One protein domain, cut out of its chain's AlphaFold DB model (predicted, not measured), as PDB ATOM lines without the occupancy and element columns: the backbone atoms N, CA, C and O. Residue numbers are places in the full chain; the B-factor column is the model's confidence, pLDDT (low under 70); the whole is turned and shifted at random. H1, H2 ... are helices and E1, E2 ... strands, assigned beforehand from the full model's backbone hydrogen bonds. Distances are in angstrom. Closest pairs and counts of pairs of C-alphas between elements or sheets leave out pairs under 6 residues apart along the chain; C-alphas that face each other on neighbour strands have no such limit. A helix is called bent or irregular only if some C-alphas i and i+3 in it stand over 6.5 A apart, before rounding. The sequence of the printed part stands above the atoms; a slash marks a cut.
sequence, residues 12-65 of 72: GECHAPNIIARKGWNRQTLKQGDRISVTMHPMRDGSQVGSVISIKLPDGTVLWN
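This is residues 12 to 65 of the 72 residues of an uncharacterized protein of Novosphingobium sp. PY1 (UniProt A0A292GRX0). A small, twisted sheet of three strands makes a curved wall, with its longest strand, E2, bent between E1 and E3, and one short helix, H1, at the E3 edge of it. From the helix a long loop, residues 24 to 36, runs past one face of the sheet to reach E1, while residues 12 to 13 pair alongside E2. The printed part has 54 residues with one named helix and three named strands, in the order H1 E1 E2 E3; the sheet's order is E1 - E2 - E3, all antiparallel, and the class is mixed, helices and strands, with 24 residues, under half, in named elements. The whole is only just compact, close to loose, with a radius of gyration of the C-alphas of 11.6 A and spans of 32 by 25 by 17 A.

The printed part begins at Gly 12, and H1 follows as residues 17 to 23, with C-alpha 17 at (-29.732, -21.558, 48.818). E1 is residues 37 to 42, 14.5 A from first to last C-alpha, beginning at (-45.543, -26.713, 37.492). E2 is residues 49 to 56, 18.1 A long, and bends by 78 degrees at residue 53. E3 is residues 62 to 64, and C-alpha 64 lies at (-34.819, -21.123, 37.686).

E1, E2 and E3 form a meander, each strand the antiparallel neighbour of the one before. E1 and E2 are a hairpin with 150 degrees between their directions; N 39 and O 54 are 3.0 A apart and N 53 and O 39 are 2.8 A apart, within hydrogen-bond range. E2 and E3 are a hairpin at 137 degrees, with N 55 and O 63 at 2.9 A and N 63 and O 55 at 2.8 A, within hydrogen-bond range. E1 and E3 are the edge strands and are apart. Residues 12 to 13 pair with residues 50 to 51 of E2, parallel. The sheet is only just strongly twisted, its C-alphas lying up to 4.1 A off the best plane. H1 is on the sheet but only grazes it, with its residues 20 to 23; the closest C-alphas of H1 and E3 are those of Lys 23 and Trp 64, 6.6 A apart. In H1, 1 of 3 O i to N i+4 pairs and 2 of 4 O i to N i+3 pairs are within hydrogen-bond range.

The two C-alphas farthest apart are those of Asp 45 and Asp 59, 33.5 A. The printed part has no cut. The link from H1 to E1 is long, with 13 residues; E1 to E2 is short and E2 to E3 tight. The mean pLDDT of the printed part is 94.2, and no printed residue is under 70.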
ATOM      1  N   GLY A  12     -37.756 -33.100  44.967       95.00
ATOM      2  CA  GLY A  12     -36.959 -32.358  43.995       95.00
ATOM      3  C   GLY A  12     -35.726 -31.763  44.653       95.00
ATOM      4  O   GLY A  12     -35.850 -31.072  45.662       95.00
ATOM      5  N   GLU A  13     -34.560 -31.997  44.062       94.69
ATOM      6  CA  GLU A  13     -33.294 -31.423  44.511       94.69
ATOM      7  C   GLU A  13     -33.021 -30.091  43.803       94.69
ATOM      8  O   GLU A  13     -33.242 -29.953  42.595       94.69
ATOM      9  N   CYS A  14     -32.539 -29.107  44.562       93.81
ATOM     10  CA  CYS A  14     -32.189 -27.772  44.079       93.81
ATOM     11  C   CYS A  14     -30.735 -27.423  44.428       93.81
ATOM     12  O   CYS A  14     -30.132 -28.020  45.317       93.81
ATOM     13  N   HIS A  15     -30.173 -26.424  43.747       93.62
ATOM     14  CA  HIS A  15     -28.873 -25.861  44.095       93.62
ATOM     15  C   HIS A  15     -28.890 -25.231  45.490       93.62
ATOM     16  O   HIS A  15     -29.941 -24.913  46.054       93.62
ATOM     17  N   ALA A  16     -27.691 -24.994  46.024       92.81
ATOM     18  CA  ALA A  16     -27.510 -24.370  47.322       92.81
ATOM     19  C   ALA A  16     -28.299 -23.042  47.444       92.81
ATOM     20  O   ALA A  16     -28.340 -22.259  46.485       92.81
ATOM     21  N   PRO A  17     -28.884 -22.738  48.622       91.38
ATOM     22  CA  PRO A  17     -29.732 -21.558  48.818       91.38
ATOM     23  C   PRO A  17     -29.094 -20.230  48.384       91.38
ATOM     24  O   PRO A  17     -29.768 -19.368  47.825       91.38
ATOM     25  N   ASN A  18     -27.784 -20.070  48.581       92.81
ATOM     26  CA  ASN A  18     -27.029 -18.875  48.189       92.81
ATOM     27  C   ASN A  18     -26.896 -18.689  46.663       92.81
ATOM     28  O   ASN A  18     -26.652 -17.568  46.213       92.81
ATOM     29  N   ILE A  19     -27.023 -19.758  45.872       91.88
ATOM     30  CA  ILE A  19     -27.018 -19.710  44.403       91.88
ATOM     31  C   ILE A  19     -28.408 -19.304  43.916       91.88
ATOM     32  O   ILE A  19     -28.549 -18.313  43.199       91.88
ATOM     33  N   ILE A  20     -29.446 -20.024  44.344       93.06
ATOM     34  CA  ILE A  20     -30.821 -19.782  43.882       93.06
ATOM     35  C   ILE A  20     -31.394 -18.453  44.389       93.06
ATOM     36  O   ILE A  20     -32.191 -17.831  43.688       93.06
ATOM     37  N   ALA A  21     -30.930 -17.940  45.536       93.31
ATOM     38  CA  ALA A  21     -31.314 -16.611  46.018       93.31
ATOM     39  C   ALA A  21     -30.947 -15.497  45.024       93.31
ATOM     40  O   ALA A  21     -31.737 -14.585  44.780       93.31
ATOM     41  N   ARG A  22     -29.783 -15.603  44.366       90.50
ATOM     42  CA  ARG A  22     -29.357 -14.654  43.317       90.50
ATOM     43  C   ARG A  22     -30.197 -14.770  42.045       90.50
ATOM     44  O   ARG A  22     -30.206 -13.851  41.236       90.50
ATOM     45  N   LYS A  23     -30.918 -15.882  41.886       89.81
ATOM     46  CA  LYS A  23     -31.863 -16.143  40.792       89.81
ATOM     47  C   LYS A  23     -33.298 -15.727  41.148       89.81
ATOM     48  O   LYS A  23     -34.228 -16.084  40.432       89.81
ATOM     49  N   GLY A  24     -33.484 -14.985  42.243       90.38
ATOM     50  CA  GLY A  24     -34.776 -14.442  42.664       90.38
ATOM     51  C   GLY A  24     -35.584 -15.351  43.590       90.38
ATOM     52  O   GLY A  24     -36.679 -14.965  43.998       90.38
ATOM     53  N   TRP A  25     -35.059 -16.522  43.967       94.12
ATOM     54  CA  TRP A  25     -35.703 -17.346  44.987       94.12
ATOM     55  C   TRP A  25     -35.617 -16.653  46.342       94.12
ATOM     56  O   TRP A  25     -34.593 -16.085  46.718       94.12
ATOM     57  N   ASN A  26     -36.687 -16.737  47.116       93.44
ATOM     58  CA  ASN A  26     -36.683 -16.318  48.506       93.44
ATOM     59  C   ASN A  26     -37.698 -17.161  49.284       93.44
ATOM     60  O   ASN A  26     -38.463 -17.927  48.706       93.44
ATOM     61  N   ARG A  27     -37.732 -17.018  50.610       90.69
ATOM     62  CA  ARG A  27     -38.630 -17.807  51.472       90.69
ATOM     63  C   ARG A  27     -40.118 -17.681  51.103       90.69
ATOM     64  O   ARG A  27     -40.909 -18.527  51.499       90.69
ATOM     65  N   GLN A  28     -40.509 -16.630  50.386       92.25
ATOM     66  CA  GLN A  28     -41.892 -16.365  50.008       92.25
ATOM     67  C   GLN A  28     -42.242 -16.809  48.582       92.25
ATOM     68  O   GLN A  28     -43.406 -16.687  48.214       92.25
ATOM     69  N   THR A  29     -41.290 -17.303  47.781       92.56
ATOM     70  CA  THR A  29     -41.563 -17.654  46.375       92.56
ATOM     71  C   THR A  29     -42.342 -18.953  46.207       92.56
ATOM     72  O   THR A  29     -42.979 -19.130  45.179       92.56
ATOM     73  N   LEU A  30     -42.281 -19.859  47.186       92.31
ATOM     74  CA  LEU A  30     -43.057 -21.099  47.214       92.31
ATOM     75  C   LEU A  30     -43.777 -21.204  48.551       92.31
ATOM     76  O   LEU A  30     -43.138 -21.229  49.607       92.31
ATOM     77  N   LYS A  31     -45.102 -21.272  48.509       92.06
ATOM     78  CA  LYS A  31     -45.959 -21.373  49.687       92.06
ATOM     79  C   LYS A  31     -46.787 -22.647  49.625       92.06
ATOM     80  O   LYS A  31     -47.095 -23.189  48.564       92.06
ATOM     81  N   GLN A  32     -47.166 -23.139  50.799       93.88
ATOM     82  CA  GLN A  32     -48.105 -24.249  50.884       93.88
ATOM     83  C   GLN A  32     -49.422 -23.863  50.198       93.88
ATOM     84  O   GLN A  32     -49.969 -22.794  50.457       93.88
ATOM     85  N   GLY A  33     -49.930 -24.754  49.348       93.62
ATOM     86  CA  GLY A  33     -51.152 -24.529  48.573       93.62
ATOM     87  C   GLY A  33     -50.916 -23.984  47.163       93.62
ATOM     88  O   GLY A  33     -51.842 -24.047  46.353       93.62
ATOM     89  N   ASP A  34     -49.699 -23.532  46.831       94.69
ATOM     90  CA  ASP A  34     -49.383 -23.102  45.470       94.69
ATOM     91  C   ASP A  34     -49.529 -24.266  44.486       94.69
ATOM     92  O   ASP A  34     -48.943 -25.343  44.643       94.69
ATOM     93  N   ARG A  35     -50.300 -24.034  43.422       96.00
ATOM     94  CA  ARG A  35     -50.380 -24.946  42.279       96.00
ATOM     95  C   ARG A  35     -49.287 -24.584  41.285       96.00
ATOM     96  O   ARG A  35     -49.477 -23.725  40.430       96.00
ATOM     97  N   ILE A  36     -48.143 -25.234  41.430       96.56
ATOM     98  CA  ILE A  36     -46.964 -25.005  40.592       96.56
ATOM     99  C   ILE A  36     -46.840 -26.054  39.485       96.56
ATOM    100  O   ILE A  36     -47.391 -27.150  39.576       96.56
ATOM    101  N   SER A  37     -46.067 -25.731  38.450       97.19
ATOM    102  CA  SER A  37     -45.543 -26.713  37.492       97.19
ATOM    103  C   SER A  37     -44.035 -26.825  37.657       97.19
ATOM    104  O   SER A  37     -43.360 -25.802  37.765       97.19
ATOM    105  N   VAL A  38     -43.503 -28.046  37.667       96.19
ATOM    106  CA  VAL A  38     -42.070 -28.299  37.855       96.19
ATOM    107  C   VAL A  38     -41.515 -29.009  36.630       96.19
ATOM    108  O   VAL A  38     -42.037 -30.047  36.228       96.19
ATOM    109  N   THR A  39     -40.434 -28.474  36.075       96.00
ATOM    110  CA  THR A  39     -39.618 -29.154  35.064       96.00
ATOM    111  C   THR A  39     -38.393 -29.720  35.769       96.00
ATOM    112  O   THR A  39     -37.707 -28.990  36.485       96.00
ATOM    113  N   MET A  40     -38.114 -31.013  35.607       95.38
ATOM    114  CA  MET A  40     -37.002 -31.688  36.286       95.38
ATOM    115  C   MET A  40     -36.423 -32.826  35.442       95.38
ATOM    116  O   MET A  40     -37.107 -33.371  34.576       95.38
ATOM    117  N   HIS A  41     -35.186 -33.216  35.740       94.75
ATOM    118  CA  HIS A  41     -34.615 -34.484  35.294       94.75
ATOM    119  C   HIS A  41     -34.940 -35.571  36.331       94.75
ATOM    120  O   HIS A  41     -34.451 -35.467  37.458       94.75
ATOM    121  N   PRO A  42     -35.752 -36.590  36.000       95.94
ATOM    122  CA  PRO A  42     -36.066 -37.668  36.931       95.94
ATOM    123  C   PRO A  42     -34.877 -38.618  37.116       95.94
ATOM    124  O   PRO A  42     -34.004 -38.733  36.249       95.94
ATOM    125  N   MET A  43     -34.872 -39.339  38.233       95.81
ATOM    126  CA  MET A  43     -33.925 -40.429  38.455       95.81
ATOM    127  C   MET A  43     -34.129 -41.564  37.442       95.81
ATOM    128  O   MET A  43     -35.251 -41.916  37.077       95.81
ATOM    129  N   ARG A  44     -33.022 -42.170  36.991       94.75
ATOM    130  CA  ARG A  44     -33.039 -43.262  35.996       94.75
ATOM    131  C   ARG A  44     -33.626 -44.568  36.529       94.75
ATOM    132  O   ARG A  44     -34.041 -45.407  35.741       94.75
ATOM    133  N   ASP A  45     -33.635 -44.740  37.846       94.75
ATOM    134  CA  ASP A  45     -34.142 -45.932  38.530       94.75
ATOM    135  C   ASP A  45     -35.674 -45.944  38.687       94.75
ATOM    136  O   ASP A  45     -36.233 -46.906  39.210       94.75
ATOM    137  N   GLY A  46     -36.361 -44.892  38.233       91.31
ATOM    138  CA  GLY A  46     -37.815 -44.765  38.321       91.31
ATOM    139  C   GLY A  46     -38.331 -44.280  39.679       91.31
ATOM    140  O   GLY A  46     -39.548 -44.210  39.870       91.31
ATOM    141  N   SER A  47     -37.451 -43.918  40.617       94.69
ATOM    142  CA  SER A  47     -37.864 -43.247  41.850       94.69
ATOM    143  C   SER A  47     -38.496 -41.879  41.555       94.69
ATOM    144  O   SER A  47     -38.170 -41.201  40.581       94.69
ATOM    145  N   GLN A  48     -39.425 -41.450  42.415       96.25
ATOM    146  CA  GLN A  48     -40.138 -40.164  42.300       96.25
ATOM    147  C   GLN A  48     -39.287 -39.010  42.846       96.25
ATOM    148  O   GLN A  48     -39.733 -38.191  43.653       96.25
ATOM    149  N   VAL A  49     -38.023 -38.991  42.440       96.75
ATOM    150  CA  VAL A  49     -37.024 -37.993  42.807       96.75
ATOM    151  C   VAL A  49     -36.437 -37.426  41.518       96.75
ATOM    152  O   VAL A  49     -36.347 -38.126  40.504       96.75
ATOM    153  N   GLY A  50     -36.043 -36.157  41.523       95.69
ATOM    154  CA  GLY A  50     -35.396 -35.558  40.364       95.69
ATOM    155  C   GLY A  50     -34.622 -34.286  40.673       95.69
ATOM    156  O   GLY A  50     -34.848 -33.622  41.683       95.69
ATOM    157  N   SER A  51     -33.720 -33.928  39.763       95.25
ATOM    158  CA  SER A  51     -33.021 -32.643  39.786       95.25
ATOM    159  C   SER A  51     -33.904 -31.575  39.148       95.25
ATOM    160  O   SER A  51     -34.211 -31.655  37.954       95.25
ATOM    161  N   VAL A  52     -34.305 -30.563  39.917       95.62
ATOM    162  CA  VAL A  52     -35.194 -29.494  39.439       95.62
ATOM    163  C   VAL A  52     -34.468 -28.625  38.411       95.62
ATOM    164  O   VAL A  52     -33.322 -28.231  38.610       95.62
ATOM    165  N   ILE A  53     -35.142 -28.283  37.317       95.38
ATOM    166  CA  ILE A  53     -34.661 -27.325  36.311       95.38
ATOM    167  C   ILE A  53     -35.310 -25.963  36.561       95.38
ATOM    168  O   ILE A  53     -34.611 -24.955  36.710       95.38
ATOM    169  N   SER A  54     -36.643 -25.934  36.653       95.50
ATOM    170  CA  SER A  54     -37.417 -24.723  36.921       95.50
ATOM    171  C   SER A  54     -38.769 -25.018  37.566       95.50
ATOM    172  O   SER A  54     -39.292 -26.133  37.488       95.50
ATOM    173  N   ILE A  55     -39.334 -23.991  38.202       96.25
ATOM    174  CA  ILE A  55     -40.680 -24.004  38.769       96.25
ATOM    175  C   ILE A  55     -41.456 -22.814  38.214       96.25
ATOM    176  O   ILE A  55     -41.011 -21.674  38.337       96.25
ATOM    177  N   LYS A  56     -42.626 -23.072  37.632       96.88
ATOM    178  CA  LYS A  56     -43.576 -22.038  37.218       96.88
ATOM    179  C   LYS A  56     -44.636 -21.848  38.300       96.88
ATOM    180  O   LYS A  56     -45.325 -22.804  38.664       96.88
ATOM    181  N   LEU A  57     -44.745 -20.618  38.790       96.12
ATOM    182  CA  LEU A  57     -45.706 -20.185  39.799       96.12
ATOM    183  C   LEU A  57     -47.084 -19.880  39.179       96.12
ATOM    184  O   LEU A  57     -47.182 -19.710  37.958       96.12
ATOM    185  N   PRO A  58     -48.151 -19.782  39.999       95.88
ATOM    186  CA  PRO A  58     -49.502 -19.488  39.511       95.88
ATOM    187  C   PRO A  58     -49.631 -18.158  38.756       95.88
ATOM    188  O   PRO A  58     -50.450 -18.049  37.849       95.88
ATOM    189  N   ASP A  59     -48.817 -17.161  39.109       94.00
ATOM    190  CA  ASP A  59     -48.779 -15.836  38.473       94.00
ATOM    191  C   ASP A  59     -48.003 -15.818  37.140       94.00
ATOM    192  O   ASP A  59     -47.936 -14.793  36.464       94.00
ATOM    193  N   GLY A  60     -47.419 -16.953  36.745       94.50
ATOM    194  CA  GLY A  60     -46.601 -17.092  35.543       94.50
ATOM    195  C   GLY A  60     -45.104 -16.859  35.756       94.50
ATOM    196  O   GLY A  60     -44.332 -17.142  34.836       94.50
ATOM    197  N   THR A  61     -44.672 -16.425  36.943       93.88
ATOM    198  CA  THR A  61     -43.254 -16.277  37.294       93.88
ATOM    199  C   THR A  61     -42.538 -17.626  37.192       93.88
ATOM    200  O   THR A  61     -43.053 -18.654  37.635       93.88
ATOM    201  N   VAL A  62     -41.328 -17.636  36.620       94.81
ATOM    202  CA  VAL A  62     -40.490 -18.840  36.517       94.81
ATOM    203  C   VAL A  62     -39.255 -18.696  37.397       94.81
ATOM    204  O   VAL A  62     -38.394 -17.850  37.151       94.81
ATOM    205  N   LEU A  63     -39.163 -19.564  38.400       94.69
ATOM    206  CA  LEU A  63     -38.011 -19.719  39.276       94.69
ATOM    207  C   LEU A  63     -37.040 -20.724  38.653       94.69
ATOM    208  O   LEU A  63     -37.367 -21.898  38.486       94.69
ATOM    209  N   TRP A  64     -35.837 -20.274  38.309       94.00
ATOM    210  CA  TRP A  64     -34.819 -21.123  37.686       94.00
ATOM    211  C   TRP A  64     -33.894 -21.721  38.741       94.00
ATOM    212  O   TRP A  64     -33.344 -20.987  39.563       94.00
ATOM    213  N   ASN A  65     -33.723 -23.045  38.713       92.62
ATOM    214  CA  ASN A  65     -32.736 -23.745  39.530       92.62
ATOM    215  C   ASN A  65     -31.418 -23.943  38.761       92.62
ATOM    216  O   ASN A  65     -30.348 -23.668  39.304       92.62
TER     217      ASN A  65